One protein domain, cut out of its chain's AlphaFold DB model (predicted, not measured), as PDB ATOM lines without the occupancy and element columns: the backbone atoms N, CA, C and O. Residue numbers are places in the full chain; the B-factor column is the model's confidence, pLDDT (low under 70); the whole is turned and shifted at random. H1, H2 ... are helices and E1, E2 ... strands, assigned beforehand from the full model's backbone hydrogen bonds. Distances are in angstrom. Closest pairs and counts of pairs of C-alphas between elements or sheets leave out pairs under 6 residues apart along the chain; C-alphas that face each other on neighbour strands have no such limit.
ATOM      1  N   VAL A  21     112.067  80.181 119.905       70.81
ATOM      2  CA  VAL A  21     112.059  81.645 120.061       70.81
ATOM      3  C   VAL A  21     111.401  82.350 118.872       70.81
ATOM      4  O   VAL A  21     110.609  83.256 119.088       70.81
ATOM      5  N   GLU A  22     111.671  81.903 117.645       74.81
ATOM      6  CA  GLU A  22     111.116  82.477 116.412       74.81
ATOM      7  C   GLU A  22     109.622  82.135 116.259       74.81
ATOM      8  O   GLU A  22     108.831  82.971 115.837       74.81
ATOM      9  N   GLN A  23     109.199  80.942 116.695       72.44
ATOM     10  CA  GLN A  23     107.773  80.596 116.777       72.44
ATOM     11  C   GLN A  23     107.030  81.483 117.782       72.44
ATOM     12  O   GLN A  23     105.893  81.892 117.546       72.44
ATOM     13  N   ILE A  24     107.664  81.783 118.916       73.88
ATOM     14  CA  ILE A  24     107.063  82.635 119.941       73.88
ATOM     15  C   ILE A  24     107.011  84.091 119.482       73.88
ATOM     16  O   ILE A  24     105.991  84.739 119.688       73.88
ATOM     17  N   GLU A  25     108.058  84.599 118.837       78.69
ATOM     18  CA  GLU A  25     108.076  85.941 118.244       78.69
ATOM     19  C   GLU A  25     106.915  86.109 117.250       78.69
ATOM     20  O   GLU A  25     106.097  87.013 117.404       78.69
ATOM     21  N   ARG A  26     106.739  85.145 116.338       81.56
ATOM     22  CA  ARG A  26     105.660  85.161 115.335       81.56
ATOM     23  C   ARG A  26     104.244  85.049 115.895       81.56
ATOM     24  O   ARG A  26     103.281  85.465 115.253       81.56
ATOM     25  N   SER A  27     104.107  84.457 117.077       81.94
ATOM     26  CA  SER A  27     102.825  84.281 117.768       81.94
ATOM     27  C   SER A  27     102.602  85.293 118.893       81.94
ATOM     28  O   SER A  27     101.588  85.216 119.585       81.94
ATOM     29  N   SER A  28     103.525  86.241 119.083       88.44
ATOM     30  CA  SER A  28     103.406  87.299 120.082       88.44
ATOM     31  C   SER A  28     103.113  88.634 119.415       88.44
ATOM     32  O   SER A  28     103.804  89.038 118.487       88.44
ATOM     33  N   VAL A  29     102.127  89.355 119.936       90.94
ATOM     34  CA  VAL A  29     101.801  90.717 119.509       90.94
ATOM     35  C   VAL A  29     102.262  91.680 120.593       90.94
ATOM     36  O   VAL A  29     101.907  91.518 121.759       90.94
ATOM     37  N   ASN A  30     103.030  92.695 120.213       92.12
ATOM     38  CA  ASN A  30     103.399  93.799 121.088       92.12
ATOM     39  C   ASN A  30     102.777  95.098 120.566       92.12
ATOM     40  O   ASN A  30     103.112  95.555 119.473       92.12
ATOM     41  N   ILE A  31     101.884  95.688 121.351       92.31
ATOM     42  CA  ILE A  31     101.189  96.934 121.038       92.31
ATOM     43  C   ILE A  31     101.789  98.017 121.922       92.31
ATOM     44  O   ILE A  31     101.696  97.950 123.144       92.31
ATOM     45  N   ASN A  32     102.405  99.014 121.304       92.44
ATOM     46  CA  ASN A  32     102.952 100.172 121.994       92.44
ATOM     47  C   ASN A  32     102.122 101.379 121.610       92.44
ATOM     48  O   ASN A  32     101.959 101.637 120.425       92.44
ATOM     49  N   VAL A  33     101.632 102.132 122.582       91.81
ATOM     50  CA  VAL A  33     100.997 103.413 122.311       91.81
ATOM     51  C   VAL A  33     101.708 104.480 123.105       91.81
ATOM     52  O   VAL A  33     101.551 104.601 124.322       91.81
ATOM     53  N   PHE A  34     102.527 105.223 122.378       90.25
ATOM     54  CA  PHE A  34     103.210 106.392 122.884       90.25
ATOM     55  C   PHE A  34     102.258 107.573 122.790       90.25
ATOM     56  O   PHE A  34     101.643 107.792 121.751       90.25
ATOM     57  N   SER A  35     102.126 108.334 123.863       89.38
ATOM     58  CA  SER A  35     101.246 109.491 123.914       89.38
ATOM     59  C   SER A  35     101.991 110.679 124.498       89.38
ATOM     60  O   SER A  35     102.774 110.525 125.438       89.38
ATOM     61  N   HIS A  36     101.781 111.856 123.930       86.94
ATOM     62  CA  HIS A  36     102.228 113.116 124.511       86.94
ATOM     63  C   HIS A  36     101.086 114.127 124.469       86.94
ATOM     64  O   HIS A  36     100.206 114.040 123.613       86.94
ATOM     65  N   LEU A  37     101.077 115.056 125.418       80.75
ATOM     66  CA  LEU A  37     100.104 116.141 125.425       80.75
ATOM     67  C   LEU A  37     100.568 117.242 124.468       80.75
ATOM     68  O   LEU A  37     101.632 117.815 124.687       80.75
ATOM     69  N   ASP A  38      99.768 117.541 123.449       75.94
ATOM     70  CA  ASP A  38      99.916 118.768 122.666       75.94
ATOM     71  C   ASP A  38      99.434 119.947 123.524       75.94
ATOM     72  O   ASP A  38      98.270 119.993 123.934       75.94
ATOM     73  N   GLU A  39     100.334 120.878 123.846       71.88
ATOM     74  CA  GLU A  39     100.035 122.031 124.702       71.88
ATOM     75  C   GLU A  39      99.101 123.049 124.046       71.88
ATOM     76  O   GLU A  39      98.358 123.733 124.753       71.88
ATOM     77  N   GLU A  40      99.115 123.158 122.717       72.94
ATOM     78  CA  GLU A  40      98.274 124.118 122.004       72.94
ATOM     79  C   GLU A  40      96.835 123.611 121.914       72.94
ATOM     80  O   GLU A  40      95.886 124.348 122.198       72.94
ATOM     81  N   ALA A  41      96.668 122.335 121.556       73.62
ATOM     82  CA  ALA A  41      95.355 121.711 121.437       73.62
ATOM     83  C   ALA A  41      94.794 121.220 122.782       73.62
ATOM     84  O   ALA A  41      93.587 120.993 122.892       73.62
ATOM     85  N   MET A  42      95.648 121.042 123.797       72.12
ATOM     86  CA  MET A  42      95.331 120.346 125.052       72.12
ATOM     87  C   MET A  42      94.752 118.942 124.806       72.12
ATOM     88  O   MET A  42      93.893 118.467 125.553       72.12
ATOM     89  N   LEU A  43      95.213 118.279 123.739       74.50
ATOM     90  CA  LEU A  43      94.772 116.949 123.330       74.50
ATOM     91  C   LEU A  43      95.948 115.962 123.345       74.50
ATOM     92  O   LEU A  43      97.062 116.325 122.968       74.50
ATOM     93  N   PRO A  44      95.724 114.706 123.767       78.12
ATOM     94  CA  PRO A  44      96.740 113.674 123.653       78.12
ATOM     95  C   PRO A  44      96.946 113.293 122.184       78.12
ATOM     96  O   PRO A  44      95.996 112.937 121.482       78.12
ATOM     97  N   VAL A  45      98.198 113.311 121.740       83.88
ATOM     98  CA  VAL A  45      98.619 112.788 120.440       83.88
ATOM     99  C   VAL A  45      99.147 111.379 120.649       83.88
ATOM    100  O   VAL A  45     100.175 111.175 121.297       83.88
ATOM    101  N   ASN A  46      98.433 110.397 120.101       87.06
ATOM    102  CA  ASN A  46      98.768 108.986 120.229       87.06
ATOM    103  C   ASN A  46      99.498 108.477 118.982       87.06
ATOM    104  O   ASN A  46      99.018 108.641 117.863       87.06
ATOM    105  N   ILE A  47     100.606 107.773 119.194       87.88
ATOM    106  CA  ILE A  47     101.362 107.034 118.182       87.88
ATOM    107  C   ILE A  47     101.291 105.543 118.550       87.88
ATOM    108  O   ILE A  47     102.136 105.041 119.303       87.88
ATOM    109  N   PRO A  48     100.239 104.840 118.099       89.25
ATOM    110  CA  PRO A  48     100.109 103.405 118.269       89.25
ATOM    111  C   PRO A  48     100.988 102.672 117.258       89.25
ATOM    112  O   PRO A  48     101.096 103.068 116.103       89.25
ATOM    113  N   LEU A  49     101.615 101.596 117.709       89.75
ATOM    114  CA  LEU A  49     102.505 100.755 116.930       89.75
ATOM    115  C   LEU A  49     102.238  99.304 117.296       89.75
ATOM    116  O   LEU A  49     102.408  98.903 118.452       89.75
ATOM    117  N   LEU A  50     101.859  98.512 116.301       88.88
ATOM    118  CA  LEU A  50     101.714  97.072 116.446       88.88
ATOM    119  C   LEU A  50     102.941  96.361 115.858       88.88
ATOM    120  O   LEU A  50     103.338  96.610 114.720       88.88
ATOM    121  N   LEU A  51     103.540  95.460 116.636       88.81
ATOM    122  CA  LEU A  51     104.726  94.691 116.257       88.81
ATOM    123  C   LEU A  51     104.515  93.192 116.504       88.81
ATOM    124  O   LEU A  51     103.977  92.805 117.544       88.81
ATOM    125  N   GLY A  52     105.002  92.362 115.579       87.00
ATOM    126  CA  GLY A  52     104.885  90.901 115.624       87.00
ATOM    127  C   GLY A  52     103.476  90.388 115.318       87.00
ATOM    128  O   GLY A  52     102.624  91.113 114.798       87.00
ATOM    129  N   GLY A  53     103.226  89.125 115.660       84.69
ATOM    130  CA  GLY A  53     101.923  88.487 115.503       84.69
ATOM    131  C   GLY A  53     101.620  88.040 114.080       84.69
ATOM    132  O   GLY A  53     100.452  87.968 113.711       84.69
ATOM    133  N   GLU A  54     102.636  87.728 113.281       85.06
ATOM    134  CA  GLU A  54     102.509  87.239 111.906       85.06
ATOM    135  C   GLU A  54     101.598  86.010 111.790       85.06
ATOM    136  O   GLU A  54     100.955  85.813 110.761       85.06
ATOM    137  N   ASP A  55     101.522  85.193 112.843       77.56
ATOM    138  CA  ASP A  55     100.652  84.017 112.884       77.56
ATOM    139  C   ASP A  55      99.228  84.343 113.395       77.56
ATOM    140  O   ASP A  55      98.311  83.546 113.208       77.56
ATOM    141  N   MET A  56      99.021  85.513 114.015       76.25
ATOM    142  CA  MET A  56      97.720  85.993 114.519       76.25
ATOM    143  C   MET A  56      97.042  86.993 113.573       76.25
ATOM    144  O   MET A  56      95.816  87.109 113.567       76.25
ATOM    145  N   ILE A  57      97.832  87.725 112.787       78.38
ATOM    146  CA  ILE A  57      97.400  88.829 111.934       78.38
ATOM    147  C   ILE A  57      97.357  88.348 110.493       78.38
ATOM    148  O   ILE A  57      98.369  88.236 109.807       78.38
ATOM    149  N   SER A  58      96.149  88.070 110.016       64.19
ATOM    150  CA  SER A  58      95.930  87.510 108.681       64.19
ATOM    151  C   SER A  58      95.789  88.566 107.580       64.19
ATOM    152  O   SER A  58      95.924  88.239 106.400       64.19
ATOM    153  N   GLN A  59      95.521  89.830 107.930       70.38
ATOM    154  CA  GLN A  59      95.242  90.902 106.972       70.38
ATOM    155  C   GLN A  59      96.123  92.124 107.231       70.38
ATOM    156  O   GLN A  59      96.254  92.584 108.360       70.38
ATOM    157  N   LYS A  60      96.685  92.706 106.165       69.38
ATOM    158  CA  LYS A  60      97.512  93.922 106.264       69.38
ATOM    159  C   LYS A  60      96.736  95.114 106.847       69.38
ATOM    160  O   LYS A  60      97.295  95.898 107.600       69.38
ATOM    161  N   THR A  61      95.438  95.189 106.558       75.31
ATOM    162  CA  THR A  61      94.512  96.207 107.081       75.31
ATOM    163  C   THR A  61      94.243  96.067 108.580       75.31
ATOM    164  O   THR A  61      93.751  97.004 109.199       75.31
ATOM    165  N   THR A  62      94.559  94.924 109.199       74.19
ATOM    166  CA  THR A  62      94.437  94.749 110.651       74.19
ATOM    167  C   THR A  62      95.375  95.687 111.401       74.19
ATOM    168  O   THR A  62      94.972  96.229 112.422       74.19
ATOM    169  N   VAL A  63      96.591  95.916 110.892       75.56
ATOM    170  CA  VAL A  63      97.559  96.829 111.520       75.56
ATOM    171  C   VAL A  63      96.978  98.240 111.583       75.56
ATOM    172  O   VAL A  63      96.844  98.786 112.671       75.56
ATOM    173  N   GLU A  64      96.508  98.756 110.445       78.81
ATOM    174  CA  GLU A  64      95.880 100.082 110.331       78.81
ATOM    175  C   GLU A  64      94.656 100.206 111.254       78.81
ATOM    176  O   GLU A  64      94.542 101.155 112.022       78.81
ATOM    177  N   LYS A  65      93.771  99.201 111.270       75.62
ATOM    178  CA  LYS A  65      92.578  99.194 112.137       75.62
ATOM    179  C   LYS A  65      92.918  99.168 113.626       75.62
ATOM    180  O   LYS A  65      92.186  99.732 114.443       75.62
ATOM    181  N   VAL A  66      93.969  98.453 114.005       74.94
ATOM    182  CA  VAL A  66      94.410  98.385 115.399       74.94
ATOM    183  C   VAL A  66      95.041  99.713 115.784       74.94
ATOM    184  O   VAL A  66      94.659 100.278 116.804       74.94
ATOM    185  N   GLU A  67      95.903 100.269 114.939       78.69
ATOM    186  CA  GLU A  67      96.473 101.599 115.133       78.69
ATOM    187  C   GLU A  67      95.379 102.669 115.253       78.69
ATOM    188  O   GLU A  67      95.376 103.417 116.221       78.69
ATOM    189  N   GLU A  68      94.351 102.675 114.405       79.50
ATOM    190  CA  GLU A  68      93.192 103.566 114.575       79.50
ATOM    191  C   GLU A  68      92.464 103.346 115.910       79.50
ATOM    192  O   GLU A  68      92.113 104.303 116.602       79.50
ATOM    193  N   GLY A  69      92.232 102.085 116.290       78.56
ATOM    194  CA  GLY A  69      91.533 101.740 117.528       78.56
ATOM    195  C   GLY A  69      92.282 102.203 118.779       78.56
ATOM    196  O   GLY A  69      91.671 102.761 119.686       78.56
ATOM    197  N   PHE A  70      93.602 102.004 118.813       82.94
ATOM    198  CA  PHE A  70      94.461 102.452 119.909       82.94
ATOM    199  C   PHE A  70      94.743 103.958 119.859       82.94
ATOM    200  O   PHE A  70      94.865 104.589 120.906       82.94
ATOM    201  N   GLY A  71      94.783 104.553 118.665       81.06
ATOM    202  CA  GLY A  71      94.963 105.989 118.458       81.06
ATOM    203  C   GLY A  71      93.799 106.822 118.998       81.06
ATOM    204  O   GLY A  71      94.005 107.950 119.432       81.06
ATOM    205  N   GLN A  72      92.594 106.249 119.056       80.81
ATOM    206  CA  GLN A  72      91.402 106.889 119.623       80.81
ATOM    207  C   GLN A  72      91.272 106.729 121.147       80.81
ATOM    208  O   GLN A  72      90.340 107.273 121.745       80.81
ATOM    209  N   LEU A  73      92.162 105.975 121.801       80.00
ATOM    210  CA  LEU A  73      92.097 105.794 123.248       80.00
ATOM    211  C   LEU A  73      92.536 107.070 123.964       80.00
ATOM    212  O   LEU A  73      93.604 107.613 123.695       80.00
ATOM    213  N   ASN A  74      91.769 107.502 124.965       78.69
ATOM    214  CA  ASN A  74      92.277 108.486 125.910       78.69
ATOM    215  C   ASN A  74      93.240 107.794 126.881       78.69
ATOM    216  O   ASN A  74      92.844 107.304 127.938       78.69
ATOM    217  N   ILE A  75      94.508 107.696 126.487       78.25
ATOM    218  CA  ILE A  75      95.520 106.992 127.275       78.25
ATOM    219  C   ILE A  75      95.744 107.685 128.608       78.25
ATOM    220  O   ILE A  75      95.906 106.992 129.603       78.25
ATOM    221  N   MET A  76      95.667 109.014 128.666       77.88
ATOM    222  CA  MET A  76      95.814 109.765 129.915       77.88
ATOM    223  C   MET A  76      94.775 109.344 130.967       77.88
ATOM    224  O   MET A  76      95.117 109.224 132.143       77.88
ATOM    225  N   ASP A  77      93.546 109.008 130.554       77.69
ATOM    226  CA  ASP A  77      92.511 108.479 131.457       77.69
ATOM    227  C   ASP A  77      92.870 107.105 132.043       77.69
ATOM    228  O   ASP A  77      92.288 106.697 133.048       77.69
ATOM    229  N   LEU A  78      93.824 106.376 131.457       75.06
ATOM    230  CA  LEU A  78      94.346 105.125 132.014       75.06
ATOM    231  C   LEU A  78      95.370 105.364 133.136       75.06
ATOM    232  O   LEU A  78      95.695 104.415 133.853       75.06
ATOM    233  N   PHE A  79      95.845 106.607 133.293       72.12
ATOM    234  CA  PHE A  79      96.813 107.062 134.297       72.12
ATOM    235  C   PHE A  79      96.177 107.944 135.382       72.12
ATOM    236  O   PHE A  79      96.914 108.704 136.011       72.12
ATOM    237  N   LYS A  80      94.841 107.882 135.588       64.19
ATOM    238  CA  LYS A  80      94.107 108.716 136.571       64.19
ATOM    239  C   LYS A  80      94.954 108.967 137.814       64.19
ATOM    240  O   LYS A  80      95.431 108.009 138.420       64.19
ATOM    241  N   GLU A  81      95.122 110.238 138.178       53.94
ATOM    242  CA  GLU A  81      95.996 110.662 139.273       53.94
ATOM    243  C   GLU A  81      95.479 110.149 140.622       53.94
ATOM    244  O   GLU A  81      94.740 110.809 141.349       53.94
ATOM    245  N   GLN A  82      95.861 108.922 140.952       62.00
ATOM    246  CA  GLN A  82      95.879 108.410 142.305       62.00
ATOM    247  C   GLN A  82      97.313 108.532 142.823       62.00
ATOM    248  O   GLN A  82      98.269 108.460 142.054       62.00
ATOM    249  N   ASN A  83      97.480 108.635 144.144       68.31
ATOM    250  CA  ASN A  83      98.807 108.598 144.779       68.31
ATOM    251  C   ASN A  83      99.623 107.343 144.392       68.31
ATOM    252  O   ASN A  83     100.832 107.305 144.605       68.31
ATOM    253  N   PHE A  84      98.956 106.319 143.852       77.25
ATOM    254  CA  PHE A  84      99.526 105.095 143.314       77.25
ATOM    255  C   PHE A  84      99.045 104.881 141.881       77.25
ATOM    256  O   PHE A  84      97.843 104.786 141.642       77.25
ATOM    257  N   ILE A  85      99.975 104.755 140.941       81.00
ATOM    258  CA  ILE A  85      99.674 104.525 139.526       81.00
ATOM    259  C   ILE A  85      99.742 103.022 139.264       81.00
ATOM    260  O   ILE A  85     100.665 102.361 139.738       81.00
ATOM    261  N   LEU A  86      98.764 102.469 138.539       85.06
ATOM    262  CA  LEU A  86      98.836 101.092 138.044       85.06
ATOM    263  C   LEU A  86      99.950 101.019 136.996       85.06
ATOM    264  O   LEU A  86      99.803 101.586 135.920       85.06
ATOM    265  N   ASN A  87     101.039 100.320 137.303       86.75
ATOM    266  CA  ASN A  87     102.214 100.235 136.435       86.75
ATOM    267  C   ASN A  87     102.214  98.972 135.576       86.75
ATOM    268  O   ASN A  87     102.732  98.978 134.462       86.75
ATOM    269  N   CYS A  88     101.677  97.875 136.107       89.00
ATOM    270  CA  CYS A  88     101.660  96.585 135.433       89.00
ATOM    271  C   CYS A  88     100.410  95.798 135.823       89.00
ATOM    272  O   CYS A  88     100.074  95.739 137.007       89.00
ATOM    273  N   ALA A  89      99.788  95.136 134.850       90.50
ATOM    274  CA  ALA A  89      98.758  94.129 135.045       90.50
ATOM    275  C   ALA A  89      99.050  92.897 134.177       90.50
ATOM    276  O   ALA A  89      99.253  92.990 132.970       90.50
ATOM    277  N   LEU A  90      99.079  91.726 134.806       91.75
ATOM    278  CA  LEU A  90      99.122  90.425 134.151       91.75
ATOM    279  C   LEU A  90      97.724  89.823 134.192       91.75
ATOM    280  O   LEU A  90      97.158  89.644 135.272       91.75
ATOM    281  N   TYR A  91      97.209  89.442 133.032       92.44
ATOM    282  CA  TYR A  91      95.918  88.790 132.888       92.44
ATOM    283  C   TYR A  91      96.092  87.294 132.630       92.44
ATOM    284  O   TYR A  91      96.786  86.874 131.702       92.44
ATOM    285  N   SER A  92      95.408  86.494 133.444       88.00
ATOM    286  CA  SER A  92      95.106  85.104 133.120       88.00
ATOM    287  C   SER A  92      93.948  85.085 132.130       88.00
ATOM    288  O   SER A  92      92.988  85.844 132.279       88.00
ATOM    289  N   THR A  93      94.030  84.228 131.117       89.56
ATOM    290  CA  THR A  93      92.999  84.147 130.086       89.56
ATOM    291  C   THR A  93      92.504  82.724 129.904       89.56
ATOM    292  O   THR A  93      93.224  81.748 130.127       89.56
ATOM    293  N   PHE A  94      91.246  82.604 129.505       88.44
ATOM    294  CA  PHE A  94      90.663  81.336 129.093       88.44
ATOM    295  C   PHE A  94      89.591  81.571 128.039       88.44
ATOM    296  O   PHE A  94      89.055  82.671 127.898       88.44
ATOM    297  N   ARG A  95      89.280  80.517 127.288       87.06
ATOM    298  CA  ARG A  95      88.278  80.556 126.225       87.06
ATOM    299  C   ARG A  95      86.958  79.963 126.682       87.06
ATOM    300  O   ARG A  95      86.929  78.890 127.285       87.06
ATOM    301  N   ILE A  96      85.878  80.637 126.312       85.75
ATOM    302  CA  ILE A  96      84.528  80.081 126.353       85.75
ATOM    303  C   ILE A  96      84.371  79.158 125.138       85.75
ATOM    304  O   ILE A  96      84.590  79.580 124.005       85.75
ATOM    305  N   GLY A  97      83.992  77.899 125.358       78.94
ATOM    306  CA  GLY A  97      83.783  76.933 124.274       78.94
ATOM    307  C   GLY A  97      85.048  76.170 123.862       78.94
ATOM    308  O   GLY A  97      85.645  75.483 124.693       78.94
ATOM    309  N   GLU A  98      85.407  76.211 122.571       63.31
ATOM    310  CA  GLU A  98      86.475  75.385 121.983       63.31
ATOM    311  C   GLU A  98      87.856  75.677 122.598       63.31
ATOM    312  O   GLU A  98      88.348  76.806 122.602       63.31
ATOM    313  N   LYS A  99      88.489  74.619 123.124       65.06
ATOM    314  CA  LYS A  99      89.751  74.672 123.888       65.06
ATOM    315  C   LYS A  99      90.992  74.323 123.061       65.06
ATOM    316  O   LYS A  99      92.061  74.136 123.634       65.06
ATOM    317  N   GLU A 100      90.860  74.182 121.742       57.28
ATOM    318  CA  GLU A 100      91.952  73.697 120.883       57.28
ATOM    319  C   GLU A 100      93.069  74.735 120.681       57.28
ATOM    320  O   GLU A 100      94.209  74.369 120.403       57.28
ATOM    321  N   ILE A 101      92.775  76.022 120.890       67.25
ATOM    322  CA  ILE A 101      93.744  77.115 120.769       67.25
ATOM    323  C   ILE A 101      94.272  77.492 122.158       67.25
ATOM    324  O   ILE A 101      93.498  77.857 123.050       67.25
ATOM    325  N   ILE A 102      95.599  77.464 122.331       69.88
ATOM    326  CA  ILE A 102      96.267  77.925 123.559       69.88
ATOM    327  C   ILE A 102      95.857  79.378 123.833       69.88
ATOM    328  O   ILE A 102      95.914  80.237 122.952       69.88
ATOM    329  N   SER A 103      95.401  79.646 125.056       80.12
ATOM    330  CA  SER A 103      95.007  80.997 125.461       80.12
ATOM    331  C   SER A 103      96.269  81.831 125.730       80.12
ATOM    332  O   SER A 103      97.150  81.353 126.448       80.12
ATOM    333  N   PRO A 104      96.408  83.031 125.135       86.81
ATOM    334  CA  PRO A 104      97.601  83.849 125.319       86.81
ATOM    335  C   PRO A 104      97.605  84.496 126.705       86.81
ATOM    336  O   PRO A 104      96.555  84.885 127.214       86.81
ATOM    337  N   ASN A 105      98.777  84.694 127.299       88.12
ATOM    338  CA  ASN A 105      98.898  85.624 128.416       88.12
ATOM    339  C   ASN A 105      98.871  87.048 127.866       88.12
ATOM    340  O   ASN A 105      99.400  87.315 126.782       88.12
ATOM    341  N   ILE A 106      98.251  87.955 128.615       92.56
ATOM    342  CA  ILE A 106      98.251  89.377 128.281       92.56
ATOM    343  C   ILE A 106      98.935  90.113 129.420       92.56
ATOM    344  O   ILE A 106      98.550  89.973 130.581       92.56
ATOM    345  N   TYR A 107      99.953  90.885 129.074       92.12
ATOM    346  CA  TYR A 107     100.648  91.780 129.977       92.12
ATOM    347  C   TYR A 107     100.361  93.208 129.541       92.12
ATOM    348  O   TYR A 107     100.516  93.530 128.368       92.12
ATOM    349  N   GLU A 108      99.963  94.055 130.474       91.69
ATOM    350  CA  GLU A 108      99.761  95.483 130.277       91.69
ATOM    351  C   GLU A 108     100.744  96.230 131.169       91.69
ATOM    352  O   GLU A 108     100.786  96.005 132.376       91.69
ATOM    353  N   PHE A 109     101.519  97.128 130.579       90.81
ATOM    354  CA  PHE A 109     102.460  97.991 131.270       90.81
ATOM    355  C   PHE A 109     102.148  99.445 130.962       90.81
ATOM    356  O   PHE A 109     101.815  99.813 129.835       90.81
ATOM    357  N   LYS A 110     102.286 100.275 131.986       89.44
ATOM    358  CA  LYS A 110     102.038 101.707 131.936       89.44
ATOM    359  C   LYS A 110     103.239 102.420 132.515       89.44
ATOM    360  O   LYS A 110     103.644 102.144 133.642       89.44
ATOM    361  N   ALA A 111     103.777 103.363 131.760       89.06
ATOM    362  CA  ALA A 111     104.793 104.277 132.253       89.06
ATOM    363  C   ALA A 111     104.462 105.710 131.864       89.06
ATOM    364  O   ALA A 111     103.794 105.979 130.864       89.06
ATOM    365  N   ARG A 112     104.924 106.630 132.706       86.75
ATOM    366  CA  ARG A 112     104.780 108.068 132.521       86.75
ATOM    367  C   ARG A 112     106.128 108.720 132.786       86.75
ATOM    368  O   ARG A 112     106.784 108.404 133.779       86.75
ATOM    369  N   SER A 113     106.502 109.662 131.932       86.38
ATOM    370  CA  SER A 113     107.586 110.602 132.192       86.38
ATOM    371  C   SER A 113     107.125 112.002 131.820       86.38
ATOM    372  O   SER A 113     106.860 112.279 130.657       86.38
ATOM    373  N   ASP A 114     106.987 112.872 132.821       83.44
ATOM    374  CA  ASP A 114     106.497 114.246 132.659       83.44
ATOM    375  C   ASP A 114     105.142 114.312 131.908       83.44
ATOM    376  O   ASP A 114     104.106 113.930 132.477       83.44
ATOM    377  N   LYS A 115     105.160 114.738 130.636       80.44
ATOM    378  CA  LYS A 115     104.009 114.884 129.720       80.44
ATOM    379  C   LYS A 115     103.849 113.719 128.742       80.44
ATOM    380  O   LYS A 115     103.022 113.770 127.834       80.44
ATOM    381  N   THR A 116     104.660 112.687 128.909       87.56
ATOM    382  CA  THR A 116     104.732 111.536 128.026       87.56
ATOM    383  C   THR A 116     104.195 110.301 128.730       87.56
ATOM    384  O   THR A 116     104.518 110.039 129.890       87.56
ATOM    385  N   TYR A 117     103.397 109.522 128.011       89.00
ATOM    386  CA  TYR A 117     102.757 108.309 128.494       89.00
ATOM    387  C   TYR A 117     103.046 107.163 127.530       89.00
ATOM    388  O   TYR A 117     103.069 107.349 126.314       89.00
ATOM    389  N   LEU A 118     103.239 105.970 128.073       91.06
ATOM    390  CA  LEU A 118     103.381 104.743 127.306       91.06
ATOM    391  C   LEU A 118     102.423 103.698 127.864       91.06
ATOM    392  O   LEU A 118     102.545 103.295 129.020       91.06
ATOM    393  N   LEU A 119     101.498 103.244 127.019       91.56
ATOM    394  CA  LEU A 119     100.775 101.993 127.211       91.56
ATOM    395  C   LEU A 119     101.465 100.920 126.368       91.56
ATOM    396  O   LEU A 119     101.504 101.021 125.144       91.56
ATOM    397  N   ASN A 120     101.990  99.887 127.010       93.19
ATOM    398  CA  ASN A 120     102.526  98.716 126.336       93.19
ATOM    399  C   ASN A 120     101.656  97.501 126.657       93.19
ATOM    400  O   ASN A 120     101.374  97.233 127.822       93.19
ATOM    401  N   MET A 121     101.245  96.756 125.637       93.06
ATOM    402  CA  MET A 121     100.556  95.487 125.813       93.06
ATOM    403  C   MET A 121     101.256  94.378 125.049       93.06
ATOM    404  O   MET A 121     101.375  94.434 123.827       93.06
ATOM    405  N   LEU A 122     101.662  93.342 125.772       92.62
ATOM    406  CA  LEU A 122     102.261  92.144 125.213       92.62
ATOM    407  C   LEU A 122     101.265  90.991 125.313       92.62
ATOM    408  O   LEU A 122     100.915  90.546 126.405       92.62
ATOM    409  N   ILE A 123     100.835  90.490 124.162       92.12
ATOM    410  CA  ILE A 123     100.008  89.293 124.029       92.12
ATOM    411  C   ILE A 123     100.936  88.176 123.573       92.12
ATOM    412  O   ILE A 123     101.493  88.248 122.482       92.12
ATOM    413  N   THR A 124     101.154  87.168 124.411       88.12
ATOM    414  CA  THR A 124     102.203  86.172 124.165       88.12
ATOM    415  C   THR A 124     101.886  84.830 124.824       88.12
ATOM    416  O   THR A 124     101.232  84.792 125.870       88.12
ATOM    417  N   PRO A 125     102.362  83.699 124.277       80.75
ATOM    418  CA  PRO A 125     102.318  82.423 124.984       80.75
ATOM    419  C   PRO A 125     103.249  82.365 126.215       80.75
ATOM    420  O   PRO A 125     103.102  81.445 127.021       80.75
ATOM    421  N   TYR A 126     104.187  83.310 126.405       78.88
ATOM    422  CA  TYR A 126     105.032  83.350 127.610       78.88
ATOM    423  C   TYR A 126     104.212  83.558 128.879       78.88
ATOM    424  O   TYR A 126     103.259  84.330 128.883       78.88
ATOM    425  N   SER A 127     104.623  82.895 129.961       76.88
ATOM    426  CA  SER A 127     104.043  83.075 131.302       76.88
ATOM    427  C   SER A 127     105.073  83.505 132.356       76.88
ATOM    428  O   SER A 127     104.703  83.762 133.500       76.88
ATOM    429  N   ASP A 128     106.351  83.612 131.976       75.19
ATOM    430  CA  ASP A 128     107.525  83.785 132.842       75.19
ATOM    431  C   ASP A 128     108.278  85.110 132.613       75.19
ATOM    432  O   ASP A 128     109.463  85.233 132.924       75.19
ATOM    433  N   LEU A 129     107.595  86.131 132.086       82.12
ATOM    434  CA  LEU A 129     108.168  87.467 131.912       82.12
ATOM    435  C   LEU A 129     108.691  88.024 133.251       82.12
ATOM    436  O   LEU A 129     107.968  88.070 134.243       82.12
ATOM    437  N   ASN A 130     109.938  88.495 133.272       81.00
ATOM    438  CA  ASN A 130     110.512  89.192 134.418       81.00
ATOM    439  C   ASN A 130     109.952  90.619 134.473       81.00
ATOM    440  O   ASN A 130     110.499  91.533 133.850       81.00
ATOM    441  N   LEU A 131     108.872  90.798 135.234       78.56
ATOM    442  CA  LEU A 131     108.115  92.048 135.297       78.56
ATOM    443  C   LEU A 131     108.972  93.241 135.735       78.56
ATOM    444  O   LEU A 131     108.805  94.332 135.204       78.56
ATOM    445  N   THR A 132     109.918  93.043 136.661       77.12
ATOM    446  CA  THR A 132     110.798  94.125 137.134       77.12
ATOM    447  C   THR A 132     111.695  94.642 136.013       77.12
ATOM    448  O   THR A 132     111.719  95.837 135.744       77.12
ATOM    449  N   LYS A 133     112.409  93.735 135.334       81.81
ATOM    450  CA  LYS A 133     113.307  94.096 134.227       81.81
ATOM    451  C   LYS A 133     112.511  94.700 133.063       81.81
ATOM    452  O   LYS A 133     112.959  95.668 132.460       81.81
ATOM    453  N   TYR A 134     111.331  94.148 132.774       85.56
ATOM    454  CA  TYR A 134     110.455  94.673 131.731       85.56
ATOM    455  C   TYR A 134     109.978  96.090 132.052       85.56
ATOM    456  O   TYR A 134     110.024  96.958 131.189       85.56
ATOM    457  N   PHE A 135     109.575  96.344 133.298       83.81
ATOM    458  CA  PHE A 135     109.159  97.673 133.732       83.81
ATOM    459  C   PHE A 135     110.296  98.701 133.636       83.81
ATOM    460  O   PHE A 135     110.061  99.807 133.156       83.81
ATOM    461  N   ASP A 136     111.522  98.333 134.030       84.75
ATOM    462  CA  ASP A 136     112.695  99.207 133.885       84.75
ATOM    463  C   ASP A 136     112.908  99.612 132.414       84.75
ATOM    464  O   ASP A 136     113.158 100.786 132.133       84.75
ATOM    465  N   GLU A 137     112.738  98.676 131.470       88.62
ATOM    466  CA  GLU A 137     112.814  99.010 130.044       88.62
ATOM    467  C   GLU A 137     111.637  99.866 129.582       88.62
ATOM    468  O   GLU A 137     111.847 100.877 128.927       88.62
ATOM    469  N   ILE A 138     110.400  99.555 129.966       89.19
ATOM    470  CA  ILE A 138     109.238 100.396 129.634       89.19
ATOM    471  C   ILE A 138     109.429 101.844 130.119       89.19
ATOM    472  O   ILE A 138     109.100 102.787 129.392       89.19
ATOM    473  N   GLN A 139     110.022 102.049 131.298       88.88
ATOM    474  CA  GLN A 139     110.356 103.388 131.772       88.88
ATOM    475  C   GLN A 139     111.452 104.035 130.914       88.88
ATOM    476  O   GLN A 139     111.268 105.166 130.469       88.88
ATOM    477  N   PHE A 140     112.541 103.317 130.610       90.44
ATOM    478  CA  PHE A 140     113.596 103.806 129.713       90.44
ATOM    479  C   PHE A 140     113.038 104.237 128.348       90.44
ATOM    480  O   PHE A 140     113.378 105.305 127.843       90.44
ATOM    481  N   MET A 141     112.134 103.442 127.775       90.56
ATOM    482  CA  MET A 141     111.454 103.738 126.513       90.56
ATOM    483  C   MET A 141     110.608 105.010 126.598       90.56
ATOM    484  O   MET A 141     110.597 105.812 125.665       90.56
ATOM    485  N   THR A 142     109.920 105.214 127.721       90.19
ATOM    486  CA  THR A 142     109.108 106.415 127.960       90.19
ATOM    487  C   THR A 142     109.987 107.661 128.048       90.19
ATOM    488  O   THR A 142     109.708 108.658 127.381       90.19
ATOM    489  N   ASP A 143     111.088 107.584 128.797       91.19
ATOM    490  CA  ASP A 143     112.061 108.671 128.946       91.19
ATOM    491  C   ASP A 143     112.757 108.985 127.603       91.19
ATOM    492  O   ASP A 143     112.967 110.147 127.241       91.19
ATOM    493  N   ALA A 144     113.085 107.952 126.818       90.44
ATOM    494  CA  ALA A 144     113.679 108.097 125.492       90.44
ATOM    495  C   ALA A 144     112.722 108.775 124.500       90.44
ATOM    496  O   ALA A 144     113.157 109.643 123.741       90.44
ATOM    497  N   TYR A 145     111.432 108.421 124.523       89.75
ATOM    498  CA  TYR A 145     110.411 109.061 123.692       89.75
ATOM    499  C   TYR A 145     110.181 110.525 124.089       89.75
ATOM    500  O   TYR A 145     110.155 111.390 123.215       89.75
ATOM    501  N   GLN A 146     110.159 110.850 125.387       88.00
ATOM    502  CA  GLN A 146     110.162 112.247 125.838       88.00
ATOM    503  C   GLN A 146     111.364 113.018 125.259       88.00
ATOM    504  O   GLN A 146     111.228 114.141 124.775       88.00
ATOM    505  N   GLY A 147     112.546 112.395 125.246       85.50
ATOM    506  CA  GLY A 147     113.750 112.965 124.647       85.50
ATOM    507  C   GLY A 147     113.705 113.129 123.121       85.50
ATOM    508  O   GLY A 147     114.492 113.921 122.597       85.50
ATOM    509  N   ILE A 148     112.839 112.401 122.407       84.62
ATOM    510  CA  ILE A 148     112.558 112.624 120.979       84.62
ATOM    511  C   ILE A 148     111.735 113.906 120.838       84.62
ATOM    512  O   ILE A 148     112.169 114.804 120.122       84.62
ATOM    513  N   ASN A 149     110.632 114.025 121.581       79.44
ATOM    514  CA  ASN A 149     109.709 115.161 121.482       79.44
ATOM    515  C   ASN A 149     110.386 116.494 121.840       79.44
ATOM    516  O   ASN A 149     110.324 117.440 121.062       79.44
ATOM    517  N   LEU A 150     111.156 116.538 122.935       79.38
ATOM    518  CA  LEU A 150     111.886 117.750 123.343       79.38
ATOM    519  C   LEU A 150     112.878 118.247 122.275       79.38
ATOM    520  O   LEU A 150     113.134 119.445 122.154       79.38
ATOM    521  N   ARG A 151     113.480 117.335 121.498       75.38
ATOM    522  CA  ARG A 151     114.391 117.726 120.409       75.38
ATOM    523  C   ARG A 151     113.638 118.264 119.204       75.38
ATOM    524  O   ARG A 151     114.158 119.170 118.566       75.38
ATOM    525  N   GLN A 152     112.450 117.738 118.913       70.69
ATOM    526  CA  GLN A 152     111.621 118.232 117.812       70.69
ATOM    527  C   GLN A 152     111.178 119.669 118.072       70.69
ATOM    528  O   GLN A 152     111.511 120.538 117.275       70.69
ATOM    529  N   GLU A 153     110.656 119.950 119.271       66.94
ATOM    530  CA  GLU A 153     110.310 121.315 119.707       66.94
ATOM    531  C   GLU A 153     111.476 122.312 119.549       66.94
ATOM    532  O   GLU A 153     111.273 123.505 119.322       66.94
ATOM    533  N   THR A 154     112.723 121.835 119.654       65.38
ATOM    534  CA  THR A 154     113.928 122.667 119.515       65.38
ATOM    535  C   THR A 154     114.410 122.800 118.057       65.38
ATOM    536  O   THR A 154     115.030 123.805 117.702       65.38
ATOM    537  N   GLU A 155     114.166 121.797 117.206       63.12
ATOM    538  CA  GLU A 155     114.633 121.719 115.810       63.12
ATOM    539  C   GLU A 155     113.616 122.280 114.785       63.12
ATOM    540  O   GLU A 155     114.001 122.581 113.649       63.12
ATOM    541  N   ASP A 156     112.358 122.495 115.188       56.56
ATOM    542  CA  ASP A 156     111.214 122.854 114.327       56.56
ATOM    543  C   ASP A 156     111.219 124.282 113.747       56.56
ATOM    544  O   ASP A 156     110.310 124.682 113.027       56.56
ATOM    545  N   LEU A 157     112.290 125.061 113.925       55.00
ATOM    546  CA  LEU A 157     112.394 126.395 113.312       55.00
ATOM    547  C   LEU A 157     112.603 126.374 111.779       55.00
ATOM    548  O   LEU A 157     112.656 127.440 111.162       55.00
ATOM    549  N   SER A 158     112.765 125.200 111.153       58.66
ATOM    550  CA  SER A 158     113.085 125.090 109.716       58.66
ATOM    551  C   SER A 158     112.392 123.965 108.934       58.66
ATOM    552  O   SER A 158     112.568 123.908 107.715       58.66
ATOM    553  N   LYS A 159     111.622 123.089 109.590       63.16
ATOM    554  CA  LYS A 159     110.914 121.963 108.954       63.16
ATOM    555  C   LYS A 159     109.426 122.266 108.830       63.16
ATOM    556  O   LYS A 159     108.896 123.083 109.573       63.16
ATOM    557  N   SER A 160     108.762 121.624 107.871       66.25
ATOM    558  CA  SER A 160     107.296 121.626 107.837       66.25
ATOM    559  C   SER A 160     106.733 120.640 108.865       66.25
ATOM    560  O   SER A 160     107.335 119.589 109.094       66.25
ATOM    561  N   ASP A 161     105.557 120.931 109.427       67.94
ATOM    562  CA  ASP A 161     104.901 120.093 110.447       67.94
ATOM    563  C   ASP A 161     104.754 118.621 110.009       67.94
ATOM    564  O   ASP A 161     104.903 117.697 110.807       67.94
ATOM    565  N   SER A 162     104.524 118.385 108.711       72.06
ATOM    566  CA  SER A 162     104.406 117.037 108.138       72.06
ATOM    567  C   SER A 162     105.722 116.254 108.188       72.06
ATOM    568  O   SER A 162     105.716 115.065 108.498       72.06
ATOM    569  N   GLU A 163     106.851 116.898 107.884       74.81
ATOM    570  CA  GLU A 163     108.169 116.250 107.898       74.81
ATOM    571  C   GLU A 163     108.625 115.955 109.332       74.81
ATOM    572  O   GLU A 163     109.192 114.895 109.600       74.81
ATOM    573  N   ALA A 164     108.342 116.869 110.266       70.44
ATOM    574  CA  ALA A 164     108.619 116.671 111.685       70.44
ATOM    575  C   ALA A 164     107.807 115.495 112.258       70.44
ATOM    576  O   ALA A 164     108.353 114.645 112.972       70.44
ATOM    577  N   TYR A 165     106.528 115.390 111.891       73.06
ATOM    578  CA  TYR A 165     105.662 114.293 112.315       73.06
ATOM    579  C   TYR A 165     106.124 112.929 111.773       73.06
ATOM    580  O   TYR A 165     106.263 111.978 112.546       73.06
ATOM    581  N   GLU A 166     106.436 112.827 110.475       79.56
ATOM    582  CA  GLU A 166     106.955 111.586 109.872       79.56
ATOM    583  C   GLU A 166     108.272 111.132 110.523       79.56
ATOM    584  O   GLU A 166     108.464 109.947 110.811       79.56
ATOM    585  N   GLU A 167     109.177 112.070 110.818       79.50
ATOM    586  CA  GLU A 167     110.430 111.760 111.510       79.50
ATOM    587  C   GLU A 167     110.192 111.274 112.951       79.50
ATOM    588  O   GLU A 167     110.879 110.357 113.418       79.50
ATOM    589  N   SER A 168     109.210 111.855 113.649       77.00
ATOM    590  CA  SER A 168     108.800 111.414 114.990       77.00
ATOM    591  C   SER A 168     108.301 109.974 114.964       77.00
ATOM    592  O   SER A 168     108.729 109.139 115.770       77.00
ATOM    593  N   GLN A 169     107.449 109.652 113.988       81.12
ATOM    594  CA  GLN A 169     106.927 108.304 113.798       81.12
ATOM    595  C   GLN A 169     108.041 107.295 113.497       81.12
ATOM    596  O   GLN A 169     108.065 106.236 114.123       81.12
ATOM    597  N   ASP A 170     109.006 107.611 112.622       86.25
ATOM    598  CA  ASP A 170     110.124 106.696 112.329       86.25
ATOM    599  C   ASP A 170     111.001 106.448 113.566       86.25
ATOM    600  O   ASP A 170     111.333 105.300 113.887       86.25
ATOM    601  N   LYS A 171     111.350 107.503 114.318       87.00
ATOM    602  CA  LYS A 171     112.134 107.369 115.559       87.00
ATOM    603  C   LYS A 171     111.386 106.540 116.606       87.00
ATOM    604  O   LYS A 171     111.979 105.637 117.203       87.00
ATOM    605  N   THR A 172     110.091 106.789 116.779       86.56
ATOM    606  CA  THR A 172     109.224 106.050 117.712       86.56
ATOM    607  C   THR A 172     109.071 104.586 117.290       86.56
ATOM    608  O   THR A 172     109.164 103.684 118.121       86.56
ATOM    609  N   ALA A 173     108.951 104.312 115.988       87.94
ATOM    610  CA  ALA A 173     108.899 102.953 115.457       87.94
ATOM    611  C   ALA A 173     110.197 102.174 115.708       87.94
ATOM    612  O   ALA A 173     110.153 100.992 116.057       87.94
ATOM    613  N   ARG A 174     111.366 102.814 115.566       90.38
ATOM    614  CA  ARG A 174     112.663 102.192 115.900       90.38
ATOM    615  C   ARG A 174     112.771 101.873 117.385       90.38
ATOM    616  O   ARG A 174     113.251 100.795 117.732       90.38
ATOM    617  N   LEU A 175     112.307 102.790 118.229       89.38
ATOM    618  CA  LEU A 175     112.237 102.617 119.672       89.38
ATOM    619  C   LEU A 175     111.356 101.387 119.985       89.38
ATOM    620  O   LEU A 175     111.854 100.395 120.512       89.38
ATOM    621  N   ALA A 176     110.098 101.356 119.548       89.81
ATOM    622  CA  ALA A 176     109.202 100.217 119.782       89.81
ATOM    623  C   ALA A 176     109.787  98.867 119.307       89.81
ATOM    624  O   ALA A 176     109.692  97.859 120.013       89.81
ATOM    625  N   LYS A 177     110.442  98.847 118.134       90.06
ATOM    626  CA  LYS A 177     111.124  97.655 117.596       90.06
ATOM    627  C   LYS A 177     112.266  97.178 118.488       90.06
ATOM    628  O   LYS A 177     112.434  95.971 118.643       90.06
ATOM    629  N   TYR A 178     113.030  98.098 119.074       88.12
ATOM    630  CA  TYR A 178     114.097  97.765 120.013       88.12
ATOM    631  C   TYR A 178     113.554  97.021 121.239       88.12
ATOM    632  O   TYR A 178     114.031  95.925 121.537       88.12
ATOM    633  N   LEU A 179     112.500  97.548 121.876       86.56
ATOM    634  CA  LEU A 179     111.844  96.870 122.998       86.56
ATOM    635  C   LEU A 179     111.309  95.503 122.574       86.56
ATOM    636  O   LEU A 179     111.606  94.514 123.232       86.56
ATOM    637  N   HIS A 180     110.563  95.425 121.464       87.94
ATOM    638  CA  HIS A 180     110.036  94.152 120.965       87.94
ATOM    639  C   HIS A 180     111.151  93.109 120.799       87.94
ATOM    640  O   HIS A 180     111.035  92.006 121.321       87.94
ATOM    641  N   TYR A 181     112.270  93.479 120.174       85.62
ATOM    642  CA  TYR A 181     113.425  92.598 120.011       85.62
ATOM    643  C   TYR A 181     114.040  92.158 121.353       85.62
ATOM    644  O   TYR A 181     114.347  90.975 121.534       85.62
ATOM    645  N   GLN A 182     114.190  93.070 122.320       85.31
ATOM    646  CA  GLN A 182     114.753  92.742 123.634       85.31
ATOM    647  C   GLN A 182     113.949  91.662 124.369       85.31
ATOM    648  O   GLN A 182     114.556  90.786 124.987       85.31
ATOM    649  N   ILE A 183     112.615  91.662 124.261       83.12
ATOM    650  CA  ILE A 183     111.737  90.666 124.909       83.12
ATOM    651  C   ILE A 183     112.147  89.237 124.532       83.12
ATOM    652  O   ILE A 183     112.232  88.355 125.391       83.12
ATOM    653  N   PHE A 184     112.436  89.006 123.249       79.00
ATOM    654  CA  PHE A 184     112.713  87.669 122.719       79.00
ATOM    655  C   PHE A 184     114.191  87.281 122.777       79.00
ATOM    656  O   PHE A 184     114.517  86.091 122.725       79.00
ATOM    657  N   GLN A 185     115.095  88.247 122.923       80.81
ATOM    658  CA  GLN A 185     116.538  88.016 122.828       80.81
ATOM    659  C   GLN A 185     117.220  88.061 124.192       80.81
ATOM    660  O   GLN A 185     118.062  87.214 124.499       80.81
ATOM    661  N   GLU A 186     116.803  88.964 125.078       80.62
ATOM    662  CA  GLU A 186     117.393  89.067 126.403       80.62
ATOM    663  C   GLU A 186     116.818  88.018 127.353       80.62
ATOM    664  O   GLU A 186     115.666  88.057 127.786       80.62
ATOM    665  N   ARG A 187     117.662  87.072 127.767       73.31
ATOM    666  CA  ARG A 187     117.277  86.057 128.756       73.31
ATOM    667  C   ARG A 187     116.822  86.668 130.087       73.31
ATOM    668  O   ARG A 187     115.949  86.101 130.740       73.31
ATOM    669  N   SER A 188     117.365  87.824 130.477       74.12
ATOM    670  CA  SER A 188     116.952  88.521 131.701       74.12
ATOM    671  C   SER A 188     115.510  89.027 131.672       74.12
ATOM    672  O   SER A 188     114.950  89.252 132.741       74.12
ATOM    673  N   MET A 189     114.914  89.184 130.484       78.69
ATOM    674  CA  MET A 189     113.505  89.565 130.318       78.69
ATOM    675  C   MET A 189     112.558  88.382 130.546       78.69
ATOM    676  O   MET A 189     111.395  88.588 130.860       78.69
ATOM    677  N   ARG A 190     113.052  87.143 130.416       69.56
ATOM    678  CA  ARG A 190     112.257  85.900 130.493       69.56
ATOM    679  C   ARG A 190     112.581  85.039 131.713       69.56
ATOM    680  O   ARG A 190     111.947  84.029 131.952       69.56
TER     681      ARG A 190
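Overview. This is residues 21 to 190 of the 416 residues of an uncharacterized protein of Candidatus Heimdallarchaeota archaeon (UniProt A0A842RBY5). A twisted sheet of five strands has a hairpin of two long helices, H4 and H5, side by side over one face, while the shorter H2 packs on the other face, over the edge strand E2. Residues 96 to 101 and 157 to 163, of which 161 to 163 belong to H5, stick out. The printed part has 170 residues, with six named helices and five named strands in the order H1 E1 E2 H2 H3 E3 E4 E5 H4 H5 H6; the antiparallel sheet runs E2 E1 E5 E4 E3. The class is mixed, helices and strands, and the whole is compact, with a radius of gyration of the C-alphas of 16.8 A and spans of 56 by 40 by 31 A.

Along the chain. The strands are E2, residues 43 to 52, 29.0 A; E1, 29 to 38, 28.3 A; E5, 116 to 124, 25.8 A; E4, 105 to 113, 26.7 A; and E3, 85 to 95, 29.7 A, which bends by 52 degrees at residue 88. H4 is residues 131 to 155, 36.1 A, and H5 is 161 to 185, 36.3 A. H2 is 60 to 71, 17.3 A; H1 is 21 to 26, H3 76 to 79 and H6 187 to 190. C-alpha 21 is at (112.059, 81.645, 120.061), C-alpha 131 at (108.115, 92.048, 135.297) and C-alpha 190 at (112.257, 85.900, 130.493).

Arrangement. E3, E4 and E5 form a meander, each strand the antiparallel neighbour of the one before. N 31 and O 121 of E1 and E5 are 2.8 A apart, within hydrogen-bond range, as are N 47 and O 34 of the hairpin E1 and E2, 2.8 A, N 109 and O 120 of E4 and E5, 2.8 A, and N 89 and O 108 of E3 and E4, 2.8 A. Three layers arise from helices on both faces: H4 and H5 on one, H2 on the other. H4, at a height of 7.9 A over the sheet, lies over E5, E4 and E3 and only just over E1, with 3 C-alphas there; its closest C-alphas to E4 are Gln 139 and Ala 111, 5.7 A. H5, at a height of 8.1 A, lies over E2 and E1; the C-alphas of Ala 176 and Asn 32 are its closest to E1, 6.6 A. H4 and H5 touch, closest at the C-alphas of Tyr 145 and Thr 172, 6.8 A, at a shallow tilt of 18 degrees, opposite ways. H2 lies over E2 at a height of 7.3 A, slantwise at 33 degrees on the local plane, with the C-alphas of Glu 67 and Pro 48 closest, 5.1 A. H1, with residues 24 to 26, and H3 only graze the sheet. H6 is not on it, but touches H4 at residues 131 to 134 alone, closest at the C-alphas of Met 189 and Lys 133, 6.0 A, and touches H5 only at the corner. Every O i to N i+4 pair is within hydrogen-bond range in H1, but 7 of 8 in H2 and 20 of 21 in each of H4 and H5; H3 and H6 are too short for such a pair.

Size, cuts and confidence. The two C-alphas farthest apart are those of Gly 97 and Ser 158, 58.2 A. The printed part has no cut and no long link. The mean pLDDT of the printed part is 80.8; under 70 are residues 58, 60, 80 to 83, 98 to 102, 153 to 161 and 190.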